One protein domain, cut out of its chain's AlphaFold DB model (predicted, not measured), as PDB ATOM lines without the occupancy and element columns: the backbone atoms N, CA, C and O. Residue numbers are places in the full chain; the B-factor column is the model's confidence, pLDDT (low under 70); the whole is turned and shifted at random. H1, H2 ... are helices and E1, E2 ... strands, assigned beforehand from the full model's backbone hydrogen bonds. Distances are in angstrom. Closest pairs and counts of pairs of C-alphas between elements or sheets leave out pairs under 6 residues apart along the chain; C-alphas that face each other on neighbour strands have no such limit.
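This is residues 43 to 167 of the 717 residues of an uncharacterized protein of Candidatus Wallbacteria bacterium (UniProt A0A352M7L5). A long helical hairpin, H1 and H2, reaches away from a small head in which a four-stranded sheet has helices H3 and H4 over one face and its other face bare. H3 follows H2 after a tight turn and brings the chain from the arm back to the head; the arm makes much of the length. The printed part has 125 residues, with four named helices and four named strands in the order H1 H2 H3 E1 H4 E2 E3 E4, of the mixed class. The sheet is mixed, in the order E1 E4 E3 E2. The whole is loose, with a radius of gyration of the C-alphas of 17.7 A and spans of 56 by 25 by 24 A.

H1, residues 47 to 66, and H2, residues 73 to 85, form a helical hairpin and touch, closest at the C-alphas of Ile 58 and Ile 80, 5.8 A apart, at a shallow tilt of 18 degrees, opposite ways. With residues 47 to 50 alone, H1 touches H3, residues 88 to 102; the closest C-alphas are those of Ile 47 and Arg 94, 6.7 A. H2 and H3 meet only through their link. E1, residues 121 to 125, is an edge strand and the parallel neighbour of E4, residues 162 to 166, with N 125 and O 165 at 2.8 A. H4, residues 132 to 142, touches H3 at a steep tilt of 58 degrees, closest at the C-alphas of Val 101 and Ala 140, 5.8 A. E2, residues 147 to 151, E3, residues 154 to 157, and E4 form a meander, each strand the antiparallel neighbour of the one before, with N 156 and O 148 at 2.8 A and N 157 and O 162 at 2.8 A. E1, H4 and E2 form a split strand-helix-strand unit, two strands running the same way with E4 and E3 between them, and its crossover is right-handed. H3 and H4 are on the same face of the sheet, two layers, at heights over the sheet of 9.9 A and 8.6 A. Every O i to N i+4 pair is within hydrogen-bond range in H1, H2 and H3, and 6 of 7 in H4.

H1 begins at C-alpha 47 (12.591, 19.858, -47.175) and is 28.5 A long; H2 is 18.4 A, H3 21.2 A and H4 16.2 A. E1 and E4 are each 13.4 A long, E2 12.0 A and E3 10.2 A. E4 ends at C-alpha 166 (-5.946, 31.162, -38.974).

The C-alphas farthest apart, those of Gly 68 and Asp 129, are 56.8 A apart. The printed part has no cut. The link from H3 to E1, residues 103 to 120, is long. The mean pLDDT of the printed part is 89.0; residues 43 to 44 and 109 to 112 are under 70.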
ATOM      1  N   GLU A  43       5.907  13.053 -55.899       59.81
ATOM      2  CA  GLU A  43       4.644  13.216 -55.169       59.81
ATOM      3  C   GLU A  43       4.895  13.629 -53.712       59.81
ATOM      4  O   GLU A  43       4.347  14.647 -53.273       59.81
ATOM      5  N   HIS A  44       5.816  12.943 -53.027       68.06
ATOM      6  CA  HIS A  44       6.239  13.233 -51.657       68.06
ATOM      7  C   HIS A  44       7.605  13.945 -51.638       68.06
ATOM      8  O   HIS A  44       8.584  13.473 -52.208       68.06
ATOM      9  N   PHE A  45       7.668  15.117 -51.003       83.94
ATOM     10  CA  PHE A  45       8.865  15.959 -50.925       83.94
ATOM     11  C   PHE A  45       9.109  16.350 -49.473       83.94
ATOM     12  O   PHE A  45       8.192  16.859 -48.835       83.94
ATOM     13  N   ASP A  46      10.341  16.162 -49.003       89.19
ATOM     14  CA  ASP A  46      10.762  16.526 -47.652       89.19
ATOM     15  C   ASP A  46      11.915  17.539 -47.697       89.19
ATOM     16  O   ASP A  46      13.029  17.241 -48.146       89.19
ATOM     17  N   ILE A  47      11.630  18.759 -47.239       90.56
ATOM     18  CA  ILE A  47      12.591  19.858 -47.175       90.56
ATOM     19  C   ILE A  47      13.693  19.598 -46.146       90.56
ATOM     20  O   ILE A  47      14.814  20.087 -46.324       90.56
ATOM     21  N   HIS A  48      13.424  18.808 -45.102       88.88
ATOM     22  CA  HIS A  48      14.408  18.513 -44.067       88.88
ATOM     23  C   HIS A  48      15.596  17.746 -44.641       88.88
ATOM     24  O   HIS A  48      16.729  18.099 -44.332       88.88
ATOM     25  N   ASN A  49      15.377  16.822 -45.581       89.69
ATOM     26  CA  ASN A  49      16.466  16.123 -46.277       89.69
ATOM     27  C   ASN A  49      17.398  17.094 -47.023       89.69
ATOM     28  O   ASN A  49      18.626  16.954 -47.008       89.69
ATOM     29  N   ALA A  50      16.828  18.116 -47.671       90.62
ATOM     30  CA  ALA A  50      17.609  19.154 -48.337       90.62
ATOM     31  C   ALA A  50      18.377  20.017 -47.319       90.62
ATOM     32  O   ALA A  50      19.555  20.312 -47.532       90.62
ATOM     33  N   ARG A  51      17.739  20.377 -46.198       89.69
ATOM     34  CA  ARG A  51      18.348  21.171 -45.119       89.69
ATOM     35  C   ARG A  51      19.476  20.415 -44.418       89.69
ATOM     36  O   ARG A  51      20.545  20.981 -44.218       89.69
ATOM     37  N   GLU A  52      19.294  19.133 -44.116       90.69
ATOM     38  CA  GLU A  52      20.332  18.268 -43.546       90.69
ATOM     39  C   GLU A  52      21.535  18.145 -44.481       90.69
ATOM     40  O   GLU A  52      22.678  18.303 -44.043       90.69
ATOM     41  N   ARG A  53      21.301  17.950 -45.787       92.06
ATOM     42  CA  ARG A  53      22.381  17.922 -46.783       92.06
ATOM     43  C   ARG A  53      23.126  19.256 -46.842       92.06
ATOM     44  O   ARG A  53      24.355  19.240 -46.873       92.06
ATOM     45  N   GLN A  54      22.416  20.386 -46.848       92.25
ATOM     46  CA  GLN A  54      23.034  21.715 -46.823       92.25
ATOM     47  C   GLN A  54      23.887  21.901 -45.563       92.25
ATOM     48  O   GLN A  54      25.065  22.235 -45.669       92.25
ATOM     49  N   ASN A  55      23.327  21.620 -44.384       90.62
ATOM     50  CA  ASN A  55      24.018  21.758 -43.103       90.62
ATOM     51  C   ASN A  55      25.266  20.872 -43.025       90.62
ATOM     52  O   ASN A  55      26.304  21.321 -42.542       90.62
ATOM     53  N   ARG A  56      25.203  19.642 -43.552       92.62
ATOM     54  CA  ARG A  56      26.365  18.750 -43.637       92.62
ATOM     55  C   ARG A  56      27.475  19.345 -44.504       92.62
ATOM     56  O   ARG A  56      28.616  19.390 -44.061       92.62
ATOM     57  N   LEU A  57      27.150  19.836 -45.702       95.12
ATOM     58  CA  LEU A  57      28.133  20.449 -46.609       95.12
ATOM     59  C   LEU A  57      28.759  21.717 -46.007       95.12
ATOM     60  O   LEU A  57      29.963  21.940 -46.139       95.12
ATOM     61  N   ILE A  58      27.961  22.530 -45.307       93.25
ATOM     62  CA  ILE A  58      28.461  23.689 -44.554       93.25
ATOM     63  C   ILE A  58      29.407  23.226 -43.439       93.25
ATOM     64  O   ILE A  58      30.503  23.769 -43.304       93.25
ATOM     65  N   GLY A  59      29.039  22.189 -42.680       92.69
ATOM     66  CA  GLY A  59      29.893  21.590 -41.651       92.69
ATOM     67  C   GLY A  59      31.216  21.043 -42.201       92.69
ATOM     68  O   GLY A  59      32.268  21.235 -41.593       92.69
ATOM     69  N   GLU A  60      31.199  20.428 -43.386       94.38
ATOM     70  CA  GLU A  60      32.410  19.986 -44.085       94.38
ATOM     71  C   GLU A  60      33.309  21.170 -44.471       94.38
ATOM     72  O   GLU A  60      34.515  21.125 -44.224       94.38
ATOM     73  N   ALA A  61      32.746  22.255 -45.020       94.50
ATOM     74  CA  ALA A  61      33.502  23.471 -45.336       94.50
ATOM     75  C   ALA A  61      34.132  24.093 -44.077       94.50
ATOM     76  O   ALA A  61      35.304  24.467 -44.079       94.50
ATOM     77  N   MET A  62      33.385  24.124 -42.975       92.00
ATOM     78  CA  MET A  62      33.860  24.596 -41.675       92.00
ATOM     79  C   MET A  62      35.013  23.743 -41.134       92.00
ATOM     80  O   MET A  62      36.018  24.283 -40.671       92.00
ATOM     81  N   SER A  63      34.918  22.414 -41.254       92.75
ATOM     82  CA  SER A  63      35.995  21.497 -40.862       92.75
ATOM     83  C   SER A  63      37.261  21.705 -41.701       92.75
ATOM     84  O   SER A  63      38.367  21.708 -41.160       92.75
ATOM     85  N   LYS A  64      37.123  21.946 -43.010       94.19
ATOM     86  CA  LYS A  64      38.257  22.280 -43.889       94.19
ATOM     87  C   LYS A  64      38.928  23.592 -43.488       94.19
ATOM     88  O   LYS A  64      40.154  23.664 -43.438       94.19
ATOM     89  N   TYR A  65      38.149  24.613 -43.139       93.12
ATOM     90  CA  TYR A  65      38.689  25.870 -42.611       93.12
ATOM     91  C   TYR A  65      39.426  25.683 -41.279       93.12
ATOM     92  O   TYR A  65      40.516  26.235 -41.094       93.12
ATOM     93  N   GLN A  66      38.882  24.861 -40.379       91.75
ATOM     94  CA  GLN A  66      39.532  24.514 -39.115       91.75
ATOM     95  C   GLN A  66      40.885  23.816 -39.332       91.75
ATOM     96  O   GLN A  66      41.846  24.120 -38.632       91.75
ATOM     97  N   LYS A  67      40.983  22.928 -40.328       93.38
ATOM     98  CA  LYS A  67      42.226  22.230 -40.708       93.38
ATOM     99  C   LYS A  67      43.221  23.097 -41.490       93.38
ATOM    100  O   LYS A  67      44.317  22.636 -41.788       93.38
ATOM    101  N   GLY A  68      42.849  24.329 -41.844       91.81
ATOM    102  CA  GLY A  68      43.669  25.223 -42.665       91.81
ATOM    103  C   GLY A  68      43.632  24.929 -44.170       91.81
ATOM    104  O   GLY A  68      44.359  25.573 -44.917       91.81
ATOM    105  N   GLU A  69      42.780  24.006 -44.633       95.06
ATOM    106  CA  GLU A  69      42.574  23.716 -46.064       95.06
ATOM    107  C   GLU A  69      41.825  24.853 -46.782       95.06
ATOM    108  O   GLU A  69      41.987  25.052 -47.983       95.06
ATOM    109  N   ILE A  70      41.007  25.605 -46.039       92.81
ATOM    110  CA  ILE A  70      40.495  26.916 -46.450       92.81
ATOM    111  C   ILE A  70      41.289  27.957 -45.666       92.81
ATOM    112  O   ILE A  70      41.310  27.918 -44.429       92.81
ATOM    113  N   ALA A  71      41.965  28.862 -46.373       89.06
ATOM    114  CA  ALA A  71      42.979  29.721 -45.778       89.06
ATOM    115  C   ALA A  71      42.347  30.868 -44.984       89.06
ATOM    116  O   ALA A  71      42.792  31.170 -43.870       89.06
ATOM    117  N   THR A  72      41.285  31.471 -45.524       90.56
ATOM    118  CA  THR A  72      40.691  32.706 -44.992       90.56
ATOM    119  C   THR A  72      39.204  32.569 -44.654       90.56
ATOM    120  O   THR A  72      38.498  31.694 -45.160       90.56
ATOM    121  N   LYS A  73      38.704  33.466 -43.789       87.88
ATOM    122  CA  LYS A  73      37.270  33.561 -43.463       87.88
ATOM    123  C   LYS A  73      36.430  33.960 -44.678       87.88
ATOM    124  O   LYS A  73      35.315  33.471 -44.829       87.88
ATOM    125  N   ASP A  74      36.982  34.790 -45.557       90.12
ATOM    126  CA  ASP A  74      36.297  35.234 -46.772       90.12
ATOM    127  C   ASP A  74      36.108  34.080 -47.763       90.12
ATOM    128  O   ASP A  74      35.029  33.918 -48.336       90.12
ATOM    129  N   GLU A  75      37.119  33.219 -47.917       92.38
ATOM    130  CA  GLU A  75      37.004  31.992 -48.710       92.38
ATOM    131  C   GLU A  75      35.960  31.032 -48.130       92.38
ATOM    132  O   GLU A  75      35.157  30.471 -48.879       92.38
ATOM    133  N   LEU A  76      35.927  30.874 -46.803       92.00
ATOM    134  CA  LEU A  76      34.910  30.073 -46.122       92.00
ATOM    135  C   LEU A  76      33.502  30.628 -46.386       92.00
ATOM    136  O   LEU A  76      32.617  29.878 -46.798       92.00
ATOM    137  N   ALA A  77      33.301  31.936 -46.204       90.62
ATOM    138  CA  ALA A  77      32.018  32.593 -46.449       90.62
ATOM    139  C   ALA A  77      31.569  32.431 -47.910       90.62
ATOM    140  O   ALA A  77      30.407  32.115 -48.179       90.62
ATOM    141  N   LYS A  78      32.495  32.571 -48.867       93.75
ATOM    142  CA  LYS A  78      32.222  32.315 -50.286       93.75
ATOM    143  C   LYS A  78      31.780  30.868 -50.518       93.75
ATOM    144  O   LYS A  78      30.755  30.652 -51.162       93.75
ATOM    145  N   LYS A  79      32.494  29.887 -49.955       94.62
ATOM    146  CA  LYS A  79      32.163  28.462 -50.100       94.62
ATOM    147  C   LYS A  79      30.788  28.123 -49.525       94.62
ATOM    148  O   LYS A  79      30.033  27.382 -50.148       94.62
ATOM    149  N   ILE A  80      30.446  28.676 -48.363       93.88
ATOM    150  CA  ILE A  80      29.129  28.476 -47.750       93.88
ATOM    151  C   ILE A  80      28.024  29.073 -48.630       93.88
ATOM    152  O   ILE A  80      26.988  28.438 -48.827       93.88
ATOM    153  N   ASN A  81      28.239  30.254 -49.211       92.56
ATOM    154  CA  ASN A  81      27.265  30.861 -50.121       92.56
ATOM    155  C   ASN A  81      27.089  30.060 -51.421       92.56
ATOM    156  O   ASN A  81      25.955  29.890 -51.868       92.56
ATOM    157  N   GLU A  82      28.171  29.511 -51.985       94.38
ATOM    158  CA  GLU A  82      28.095  28.559 -53.105       94.38
ATOM    159  C   GLU A  82      27.217  27.359 -52.730       94.38
ATOM    160  O   GLU A  82      26.257  27.064 -53.441       94.38
ATOM    161  N   ILE A  83      27.464  26.739 -51.570       94.25
ATOM    162  CA  ILE A  83      26.660  25.615 -51.074       94.25
ATOM    163  C   ILE A  83      25.190  26.017 -50.949       94.25
ATOM    164  O   ILE A  83      24.333  25.305 -51.454       94.25
ATOM    165  N   ARG A  84      24.872  27.158 -50.316       91.62
ATOM    166  CA  ARG A  84      23.483  27.636 -50.163       91.62
ATOM    167  C   ARG A  84      22.779  27.792 -51.514       91.62
ATOM    168  O   ARG A  84      21.613  27.415 -51.629       91.62
ATOM    169  N   SER A  85      23.485  28.298 -52.528       90.38
ATOM    170  CA  SER A  85      22.929  28.533 -53.867       90.38
ATOM    171  C   SER A  85      22.491  27.250 -54.590       90.38
ATOM    172  O   SER A  85      21.524  27.283 -55.351       90.38
ATOM    173  N   GLU A  86      23.098  26.097 -54.281       91.69
ATOM    174  CA  GLU A  86      22.707  24.794 -54.848       91.69
ATOM    175  C   GLU A  86      21.289  24.355 -54.432       91.69
ATOM    176  O   GLU A  86      20.688  23.483 -55.064       91.69
ATOM    177  N   PHE A  87      20.727  24.952 -53.375       90.75
ATOM    178  CA  PHE A  87      19.447  24.543 -52.792       90.75
ATOM    179  C   PHE A  87      18.252  25.416 -53.207       90.75
ATOM    180  O   PHE A  87      17.166  25.263 -52.644       90.75
ATOM    181  N   GLY A  88      18.397  26.262 -54.234       87.44
ATOM    182  CA  GLY A  88      17.269  27.000 -54.824       87.44
ATOM    183  C   GLY A  88      16.170  26.078 -55.376       87.44
ATOM    184  O   GLY A  88      14.996  26.242 -55.059       87.44
ATOM    185  N   GLY A  89      16.539  25.017 -56.103       88.56
ATOM    186  CA  GLY A  89      15.564  24.081 -56.683       88.56
ATOM    187  C   GLY A  89      14.687  23.339 -55.654       88.56
ATOM    188  O   GLY A  89      13.477  23.221 -55.855       88.56
ATOM    189  N   PRO A  90      15.243  22.793 -54.554       90.12
ATOM    190  CA  PRO A  90      14.445  22.287 -53.435       90.12
ATOM    191  C   PRO A  90      13.518  23.337 -52.800       90.12
ATOM    192  O   PRO A  90      12.379  23.012 -52.474       90.12
ATOM    193  N   ASN A  91      13.968  24.589 -52.662       88.88
ATOM    194  CA  ASN A  91      13.154  25.683 -52.123       88.88
ATOM    195  C   ASN A  91      11.910  25.962 -52.982       88.88
ATOM    196  O   ASN A  91      10.793  26.038 -52.468       88.88
ATOM    197  N   ASP A  92      12.096  26.048 -54.300       88.94
ATOM    198  CA  ASP A  92      11.005  26.284 -55.249       88.94
ATOM    199  C   ASP A  92       9.998  25.129 -55.242       88.94
ATOM    200  O   ASP A  92       8.784  25.350 -55.252       88.94
ATOM    201  N   ARG A  93      10.494  23.887 -55.136       89.50
ATOM    202  CA  ARG A  93       9.651  22.692 -54.996       89.50
ATOM    203  C   ARG A  93       8.818  22.716 -53.717       89.50
ATOM    204  O   ARG A  93       7.617  22.462 -53.802       89.50
ATOM    205  N   ARG A  94       9.401  23.074 -52.564       90.31
ATOM    206  CA  ARG A  94       8.642  23.268 -51.311       90.31
ATOM    207  C   ARG A  94       7.511  24.271 -51.518       90.31
ATOM    208  O   ARG A  94       6.363  23.961 -51.222       90.31
ATOM    209  N   ASN A  95       7.828  25.447 -52.063       89.06
ATOM    210  CA  ASN A  95       6.859  26.529 -52.249       89.06
ATOM    211  C   ASN A  95       5.699  26.099 -53.158       89.06
ATOM    212  O   ASN A  95       4.540  26.333 -52.828       89.06
ATOM    213  N   ALA A  96       5.991  25.391 -54.252       89.00
ATOM    214  CA  ALA A  96       4.963  24.844 -55.134       89.00
ATOM    215  C   ALA A  96       4.075  23.798 -54.435       89.00
ATOM    216  O   ALA A  96       2.864  23.753 -54.666       89.00
ATOM    217  N   LYS A  97       4.644  22.958 -53.561       90.81
ATOM    218  CA  LYS A  97       3.878  21.967 -52.788       90.81
ATOM    219  C   LYS A  97       2.989  22.621 -51.733       90.81
ATOM    220  O   LYS A  97       1.833  22.216 -51.616       90.81
ATOM    221  N   VAL A  98       3.476  23.654 -51.043       90.56
ATOM    222  CA  VAL A  98       2.669  24.464 -50.116       90.56
ATOM    223  C   VAL A  98       1.516  25.139 -50.860       90.56
ATOM    224  O   VAL A  98       0.364  24.949 -50.476       90.56
ATOM    225  N   ASP A  99       1.786  25.816 -51.981       89.50
ATOM    226  CA  ASP A  99       0.749  26.433 -52.826       89.50
ATOM    227  C   ASP A  99      -0.294  25.389 -53.272       89.50
ATOM    228  O   ASP A  99      -1.501  25.621 -53.230       89.50
ATOM    229  N   SER A 100       0.159  24.187 -53.637       89.94
ATOM    230  CA  SER A 100      -0.718  23.085 -54.025       89.94
ATOM    231  C   SER A 100      -1.576  22.571 -52.860       89.94
ATOM    232  O   SER A 100      -2.715  22.152 -53.075       89.94
ATOM    233  N   VAL A 101      -1.054  22.538 -51.628       90.81
ATOM    234  CA  VAL A 101      -1.829  22.192 -50.421       90.81
ATOM    235  C   VAL A 101      -2.849  23.285 -50.103       90.81
ATOM    236  O   VAL A 101      -3.978  22.951 -49.756       90.81
ATOM    237  N   LEU A 102      -2.497  24.557 -50.295       90.00
ATOM    238  CA  LEU A 102      -3.361  25.715 -50.048       90.00
ATOM    239  C   LEU A 102      -4.355  26.012 -51.184       90.00
ATOM    240  O   LEU A 102      -5.282  26.794 -50.988       90.00
ATOM    241  N   SER A 103      -4.232  25.370 -52.345       87.50
ATOM    242  CA  SER A 103      -5.094  25.599 -53.516       87.50
ATOM    243  C   SER A 103      -6.593  25.609 -53.180       87.50
ATOM    244  O   SER A 103      -7.111  24.661 -52.596       87.50
ATOM    245  N   GLY A 104      -7.308  26.673 -53.551       83.25
ATOM    246  CA  GLY A 104      -8.740  26.827 -53.255       83.25
ATOM    247  C   GLY A 104      -9.063  27.243 -51.815       83.25
ATOM    248  O   GLY A 104     -10.232  27.279 -51.450       83.25
ATOM    249  N   SER A 105      -8.058  27.554 -50.991       85.00
ATOM    250  CA  SER A 105      -8.253  28.305 -49.747       85.00
ATOM    251  C   SER A 105      -7.954  29.782 -49.964       85.00
ATOM    252  O   SER A 105      -7.057  30.139 -50.729       85.00
ATOM    253  N   GLU A 106      -8.690  30.645 -49.271       84.69
ATOM    254  CA  GLU A 106      -8.311  32.046 -49.158       84.69
ATOM    255  C   GLU A 106      -7.233  32.173 -48.081       84.69
ATOM    256  O   GLU A 106      -7.533  32.233 -46.892       84.69
ATOM    257  N   ALA A 107      -5.968  32.176 -48.490       80.19
ATOM    258  CA  ALA A 107      -4.830  32.361 -47.598       80.19
ATOM    259  C   ALA A 107      -4.030  33.598 -48.013       80.19
ATOM    260  O   ALA A 107      -3.695  33.774 -49.186       80.19
ATOM    261  N   ASP A 108      -3.708  34.453 -47.047       71.44
ATOM    262  CA  ASP A 108      -2.592  35.374 -47.189       71.44
ATOM    263  C   ASP A 108      -1.310  34.570 -46.960       71.44
ATOM    264  O   ASP A 108      -1.134  33.936 -45.919       71.44
ATOM    265  N   ASN A 109      -0.378  34.626 -47.911       62.03
ATOM    266  CA  ASN A 109       0.987  34.137 -47.702       62.03
ATOM    267  C   ASN A 109       1.752  35.178 -46.856       62.03
ATOM    268  O   ASN A 109       2.683  35.840 -47.314       62.03
ATOM    269  N   SER A 110       1.238  35.417 -45.648       49.06
ATOM    270  CA  SER A 110       1.609  36.479 -44.706       49.06
ATOM    271  C   SER A 110       3.055  36.372 -44.219       49.06
ATOM    272  O   SER A 110       3.616  37.372 -43.775       49.06
ATOM    273  N   GLY A 111       3.671  35.192 -44.339       51.75
ATOM    274  CA  GLY A 111       5.031  34.910 -43.891       51.75
ATOM    275  C   GLY A 111       6.100  34.872 -44.979       51.75
ATOM    276  O   GLY A 111       7.239  34.515 -44.685       51.75
ATOM    277  N   SER A 112       5.791  35.333 -46.199       54.41
ATOM    278  CA  SER A 112       6.646  35.265 -47.403       54.41
ATOM    279  C   SER A 112       6.735  33.856 -47.999       54.41
ATOM    280  O   SER A 112       6.926  32.881 -47.287       54.41
ATOM    281  N   LYS A 113       6.715  33.749 -49.337       71.56
ATOM    282  CA  LYS A 113       7.303  32.587 -50.023       71.56
ATOM    283  C   LYS A 113       8.795  32.588 -49.688       71.56
ATOM    284  O   LYS A 113       9.489  33.494 -50.165       71.56
ATOM    285  N   PRO A 114       9.303  31.667 -48.854       78.19
ATOM    286  CA  PRO A 114      10.646  31.828 -48.330       78.19
ATOM    287  C   PRO A 114      11.657  31.708 -49.465       78.19
ATOM    288  O   PRO A 114      11.500  30.886 -50.373       78.19
ATOM    289  N   GLN A 115      12.688  32.550 -49.424       82.50
ATOM    290  CA  GLN A 115      13.727  32.598 -50.458       82.50
ATOM    291  C   GLN A 115      14.768  31.486 -50.293       82.50
ATOM    292  O   GLN A 115      15.533  31.220 -51.216       82.50
ATOM    293  N   THR A 116      14.811  30.842 -49.124       85.31
ATOM    294  CA  THR A 116      15.784  29.792 -48.820       85.31
ATOM    295  C   THR A 116      15.134  28.616 -48.102       85.31
ATOM    296  O   THR A 116      14.114  28.757 -47.420       85.31
ATOM    297  N   ILE A 117      15.784  27.456 -48.202       86.88
ATOM    298  CA  ILE A 117      15.380  26.249 -47.478       86.88
ATOM    299  C   ILE A 117      15.639  26.332 -45.969       86.88
ATOM    300  O   ILE A 117      15.226  25.433 -45.243       86.88
ATOM    301  N   ALA A 118      16.357  27.356 -45.494       84.62
ATOM    302  CA  ALA A 118      16.663  27.558 -44.077       84.62
ATOM    303  C   ALA A 118      15.535  28.283 -43.331       84.62
ATOM    304  O   ALA A 118      15.496  28.250 -42.106       84.62
ATOM    305  N   SER A 119      14.632  28.924 -44.071       82.69
ATOM    306  CA  SER A 119      13.443  29.573 -43.533       82.69
ATOM    307  C   SER A 119      12.248  28.620 -43.611       82.69
ATOM    308  O   SER A 119      12.106  27.869 -44.583       82.69
ATOM    309  N   ASP A 120      11.400  28.674 -42.598       81.69
ATOM    310  CA  ASP A 120      10.082  28.056 -42.548       81.69
ATOM    311  C   ASP A 120       9.094  28.762 -43.489       81.69
ATOM    312  O   ASP A 120       9.313  29.900 -43.912       81.69
ATOM    313  N   SER A 121       8.030  28.055 -43.880       85.81
ATOM    314  CA  SER A 121       6.957  28.598 -44.718       85.81
ATOM    315  C   SER A 121       5.725  28.896 -43.875       85.81
ATOM    316  O   SER A 121       5.083  27.984 -43.372       85.81
ATOM    317  N   ASP A 122       5.326  30.158 -43.804       86.56
ATOM    318  CA  ASP A 122       4.182  30.603 -43.005       86.56
ATOM    319  C   ASP A 122       3.047  31.116 -43.902       86.56
ATOM    320  O   ASP A 122       3.248  31.996 -44.746       86.56
ATOM    321  N   ALA A 123       1.829  30.622 -43.673       88.19
ATOM    322  CA  ALA A 123       0.618  31.146 -44.302       88.19
ATOM    323  C   ALA A 123      -0.482  31.398 -43.266       88.19
ATOM    324  O   ALA A 123      -0.600  30.676 -42.279       88.19
ATOM    325  N   THR A 124      -1.327  32.399 -43.507       88.94
ATOM    326  CA  THR A 124      -2.475  32.713 -42.649       88.94
ATOM    327  C   THR A 124      -3.761  32.712 -43.469       88.94
ATOM    328  O   THR A 124      -3.900  33.477 -44.421       88.94
ATOM    329  N   LEU A 125      -4.728  31.873 -43.097       90.25
ATOM    330  CA  LEU A 125      -6.047  31.825 -43.726       90.25
ATOM    331  C   LEU A 125      -6.818  33.129 -43.486       90.25
ATOM    332  O   LEU A 125      -6.777  33.675 -42.387       90.25
ATOM    333  N   LYS A 126      -7.572  33.600 -44.485       89.25
ATOM    334  CA  LYS A 126      -8.439  34.792 -44.423       89.25
ATOM    335  C   LYS A 126      -9.748  34.550 -43.675       89.25
ATOM    336  O   LYS A 126     -10.828  34.917 -44.122       89.25
ATOM    337  N   THR A 127      -9.647  33.867 -42.549       89.88
ATOM    338  CA  THR A 127     -10.760  33.555 -41.666       89.88
ATOM    339  C   THR A 127     -10.223  33.343 -40.264       89.88
ATOM    340  O   THR A 127      -9.120  32.820 -40.092       89.88
ATOM    341  N   SER A 128     -11.006  33.744 -39.269       89.69
ATOM    342  CA  SER A 128     -10.754  33.439 -37.862       89.69
ATOM    343  C   SER A 128     -11.375  32.110 -37.424       89.69
ATOM    344  O   SER A 128     -11.239  31.748 -36.259       89.69
ATOM    345  N   ASP A 129     -12.070  31.398 -38.323       91.38
ATOM    346  CA  ASP A 129     -12.689  30.098 -38.045       91.38
ATOM    347  C   ASP A 129     -11.639  28.969 -38.019       91.38
ATOM    348  O   ASP A 129     -11.079  28.624 -39.068       91.38
ATOM    349  N   PRO A 130     -11.388  28.337 -36.855       91.88
ATOM    350  CA  PRO A 130     -10.471  27.206 -36.731       91.88
ATOM    351  C   PRO A 130     -10.820  26.002 -37.619       91.88
ATOM    352  O   PRO A 130      -9.917  25.261 -38.016       91.88
ATOM    353  N   ALA A 131     -12.103  25.798 -37.947       92.88
ATOM    354  CA  ALA A 131     -12.554  24.667 -38.763       92.88
ATOM    355  C   ALA A 131     -12.040  24.746 -40.211       92.88
ATOM    356  O   ALA A 131     -11.900  23.727 -40.889       92.88
ATOM    357  N   ALA A 132     -11.659  25.939 -40.683       92.06
ATOM    358  CA  ALA A 132     -11.077  26.117 -42.011       92.06
ATOM    359  C   ALA A 132      -9.759  25.339 -42.205       92.06
ATOM    360  O   ALA A 132      -9.406  24.990 -43.337       92.06
ATOM    361  N   LEU A 133      -9.048  25.017 -41.118       95.19
ATOM    362  CA  LEU A 133      -7.826  24.212 -41.165       95.19
ATOM    363  C   LEU A 133      -8.095  22.742 -41.508       95.19
ATOM    364  O   LEU A 133      -7.209  22.088 -42.055       95.19
ATOM    365  N   ASP A 134      -9.299  22.221 -41.261       94.62
ATOM    366  CA  ASP A 134      -9.629  20.805 -41.480       94.62
ATOM    367  C   ASP A 134      -9.544  20.434 -42.964       94.62
ATOM    368  O   ASP A 134      -9.008  19.387 -43.331       94.62
ATOM    369  N   ALA A 135      -9.984  21.341 -43.839       92.38
ATOM    370  CA  ALA A 135      -9.875  21.164 -45.282       92.38
ATOM    371  C   ALA A 135      -8.416  21.188 -45.769       92.38
ATOM    372  O   ALA A 135      -8.088  20.515 -46.749       92.38
ATOM    373  N   ILE A 136      -7.538  21.964 -45.120       94.12
ATOM    374  CA  ILE A 136      -6.100  21.998 -45.433       94.12
ATOM    375  C   ILE A 136      -5.428  20.721 -44.939       94.12
ATOM    376  O   ILE A 136      -4.686  20.081 -45.683       94.12
ATOM    377  N   GLU A 137      -5.730  20.318 -43.707       95.44
ATOM    378  CA  GLU A 137      -5.215  19.101 -43.094       95.44
ATOM    379  C   GLU A 137      -5.593  17.861 -43.914       95.44
ATOM    380  O   GLU A 137      -4.718  17.058 -44.239       95.44
ATOM    381  N   ALA A 138      -6.857  17.735 -44.331       94.50
ATOM    382  CA  ALA A 138      -7.312  16.636 -45.181       94.50
ATOM    383  C   ALA A 138      -6.568  16.596 -46.526       94.50
ATOM    384  O   ALA A 138      -6.153  15.526 -46.974       94.50
ATOM    385  N   ARG A 139      -6.335  17.757 -47.154       93.56
ATOM    386  CA  ARG A 139      -5.561  17.858 -48.404       93.56
ATOM    387  C   ARG A 139      -4.097  17.474 -48.222       93.56
ATOM    388  O   ARG A 139      -3.557  16.753 -49.055       93.56
ATOM    389  N   ALA A 140      -3.455  17.949 -47.158       93.38
ATOM    390  CA  ALA A 140      -2.064  17.624 -46.857       93.38
ATOM    391  C   ALA A 140      -1.892  16.124 -46.562       93.38
ATOM    392  O   ALA A 140      -1.040  15.477 -47.171       93.38
ATOM    393  N   ARG A 141      -2.766  15.541 -45.730       94.06
ATOM    394  CA  ARG A 141      -2.790  14.093 -45.457       94.06
ATOM    395  C   ARG A 141      -3.090  13.272 -46.712       94.06
ATOM    396  O   ARG A 141      -2.456  12.245 -46.927       94.06
ATOM    397  N   GLY A 142      -3.996  13.739 -47.575       92.31
ATOM    398  CA  GLY A 142      -4.286  13.111 -48.870       92.31
ATOM    399  C   GLY A 142      -3.076  13.069 -49.813       92.31
ATOM    400  O   GLY A 142      -2.959  12.153 -50.619       92.31
ATOM    401  N   LYS A 143      -2.136  14.009 -49.659       90.62
ATOM    402  CA  LYS A 143      -0.828  14.029 -50.340       90.62
ATOM    403  C   LYS A 143       0.283  13.331 -49.549       90.62
ATOM    404  O   LYS A 143       1.458  13.515 -49.854       90.62
ATOM    405  N   LYS A 144      -0.087  12.535 -48.541       91.62
ATOM    406  CA  LYS A 144       0.821  11.741 -47.700       91.62
ATOM    407  C   LYS A 144       1.806  12.587 -46.888       91.62
ATOM    408  O   LYS A 144       2.885  12.112 -46.559       91.62
ATOM    409  N   TYR A 145       1.445  13.828 -46.554       93.69
ATOM    410  CA  TYR A 145       2.207  14.633 -45.603       93.69
ATOM    411  C   TYR A 145       1.760  14.385 -44.165       93.69
ATOM    412  O   TYR A 145       0.571  14.189 -43.882       93.69
ATOM    413  N   THR A 146       2.712  14.466 -43.243       95.25
ATOM    414  CA  THR A 146       2.463  14.421 -41.809       95.25
ATOM    415  C   THR A 146       2.004  15.791 -41.332       95.25
ATOM    416  O   THR A 146       2.751  16.770 -41.357       95.25
ATOM    417  N   VAL A 147       0.766  15.851 -40.843       96.00
ATOM    418  CA  VAL A 147       0.189  17.065 -40.257       96.00
ATOM    419  C   VAL A 147       0.097  16.911 -38.747       96.00
ATOM    420  O   VAL A 147      -0.442  15.925 -38.240       96.00
ATOM    421  N   THR A 148       0.595  17.914 -38.035       96.00
ATOM    422  CA  THR A 148       0.385  18.078 -36.596       96.00
ATOM    423  C   THR A 148      -0.508  19.286 -36.351       96.00
ATOM    424  O   THR A 148      -0.442  20.274 -37.082       96.00
ATOM    425  N   ARG A 149      -1.352  19.212 -35.321       94.69
ATOM    426  CA  ARG A 149      -2.230  20.307 -34.902       94.69
ATOM    427  C   ARG A 149      -1.925  20.645 -33.444       94.69
ATOM    428  O   ARG A 149      -2.547  20.061 -32.560       94.69
ATOM    429  N   PRO A 150      -0.951  21.537 -33.181       91.81
ATOM    430  CA  PRO A 150      -0.585  21.914 -31.816       91.81
ATOM    431  C   PRO A 150      -1.774  22.454 -31.015       91.81
ATOM    432  O   PRO A 150      -1.912  22.170 -29.830       91.81
ATOM    433  N   HIS A 151      -2.653  23.204 -31.681       94.25
ATOM    434  CA  HIS A 151      -3.897  23.726 -31.126       94.25
ATOM    435  C   HIS A 151      -4.849  24.141 -32.253       94.25
ATOM    436  O   HIS A 151      -4.476  24.154 -33.426       94.25
ATOM    437  N   LYS A 152      -6.077  24.553 -31.920       93.88
ATOM    438  CA  LYS A 152      -7.126  24.817 -32.918       93.88
ATOM    439  C   LYS A 152      -6.783  25.894 -33.957       93.88
ATOM    440  O   LYS A 152      -7.300  25.824 -35.058       93.88
ATOM    441  N   TYR A 153      -5.895  26.839 -33.650       94.81
ATOM    442  CA  TYR A 153      -5.539  27.945 -34.550       94.81
ATOM    443  C   TYR A 153      -4.314  27.709 -35.462       94.81
ATOM    444  O   TYR A 153      -3.909  28.627 -36.175       94.81
ATOM    445  N   LYS A 154      -3.683  26.527 -35.407       94.19
ATOM    446  CA  LYS A 154      -2.427  26.237 -36.119       94.19
ATOM    447  C   LYS A 154      -2.358  24.774 -36.523       94.19
ATOM    448  O   LYS A 154      -2.596  23.891 -35.700       94.19
ATOM    449  N   ILE A 155      -1.935  24.526 -37.756       95.25
ATOM    450  CA  ILE A 155      -1.397  23.228 -38.170       95.25
ATOM    451  C   ILE A 155       0.033  23.401 -38.668       95.25
ATOM    452  O   ILE A 155       0.408  24.464 -39.162       95.25
ATOM    453  N   HIS A 156       0.818  22.339 -38.563       94.75
ATOM    454  CA  HIS A 156       2.167  22.273 -39.098       94.75
ATOM    455  C   HIS A 156       2.311  21.033 -39.980       94.75
ATOM    456  O   HIS A 156       1.985  19.917 -39.559       94.75
ATOM    457  N   ILE A 157       2.773  21.246 -41.211       94.38
ATOM    458  CA  ILE A 157       3.034  20.221 -42.221       94.38
ATOM    459  C   ILE A 157       4.532  19.944 -42.199       94.38
ATOM    460  O   ILE A 157       5.322  20.746 -42.702       94.38
ATOM    461  N   LYS A 158       4.903  18.812 -41.603       93.19
ATOM    462  CA  LYS A 158       6.280  18.527 -41.196       93.19
ATOM    463  C   LYS A 158       7.247  18.525 -42.379       93.19
ATOM    464  O   LYS A 158       8.183  19.304 -42.406       93.19
ATOM    465  N   GLU A 159       6.995  17.710 -43.397       93.00
ATOM    466  CA  GLU A 159       7.918  17.522 -44.527       93.00
ATOM    467  C   GLU A 159       8.053  18.777 -45.405       93.00
ATOM    468  O   GLU A 159       9.012  18.923 -46.159       93.00
ATOM    469  N   LEU A 160       7.104  19.711 -45.315       91.69
ATOM    470  CA  LEU A 160       7.184  20.991 -46.013       91.69
ATOM    471  C   LEU A 160       7.741  22.113 -45.135       91.69
ATOM    472  O   LEU A 160       7.930  23.207 -45.659       91.69
ATOM    473  N   ASP A 161       7.997  21.863 -43.847       90.50
ATOM    474  CA  ASP A 161       8.303  22.879 -42.834       90.50
ATOM    475  C   ASP A 161       7.371  24.095 -42.958       90.50
ATOM    476  O   ASP A 161       7.804  25.244 -43.082       90.50
ATOM    477  N   ALA A 162       6.069  23.801 -43.060       91.25
ATOM    478  CA  ALA A 162       5.044  24.790 -43.348       91.25
ATOM    479  C   ALA A 162       4.047  24.902 -42.198       91.25
ATOM    480  O   ALA A 162       3.406  23.919 -41.820       91.25
ATOM    481  N   THR A 163       3.878  26.112 -41.684       92.56
ATOM    482  CA  THR A 163       2.932  26.431 -40.623       92.56
ATOM    483  C   THR A 163       1.764  27.221 -41.198       92.56
ATOM    484  O   THR A 163       1.933  28.256 -41.845       92.56
ATOM    485  N   ILE A 164       0.554  26.707 -40.980       92.44
ATOM    486  CA  ILE A 164      -0.680  27.333 -41.448       92.44
ATOM    487  C   ILE A 164      -1.470  27.810 -40.237       92.44
ATOM    488  O   ILE A 164      -1.892  27.018 -39.391       92.44
ATOM    489  N   TRP A 165      -1.669  29.118 -40.186       92.06
ATOM    490  CA  TRP A 165      -2.389  29.835 -39.146       92.06
ATOM    491  C   TRP A 165      -3.791  30.200 -39.631       92.06
ATOM    492  O   TRP A 165      -4.010  30.405 -40.824       92.06
ATOM    493  N   VAL A 166      -4.736  30.360 -38.712       92.00
ATOM    494  CA  VAL A 166      -5.946  31.162 -38.974       92.00
ATOM    495  C   VAL A 166      -5.729  32.591 -38.497       92.00
ATOM    496  O   VAL A 166      -4.866  32.853 -37.654       92.00
ATOM    497  N   GLN A 167      -6.494  33.528 -39.050       90.44
ATOM    498  CA  GLN A 167      -6.436  34.915 -38.613       90.44
ATOM    499  C   GLN A 167      -6.848  35.050 -37.141       90.44
ATOM    500  O   GLN A 167      -7.695  34.292 -36.656       90.44
TER     501      GLN A 167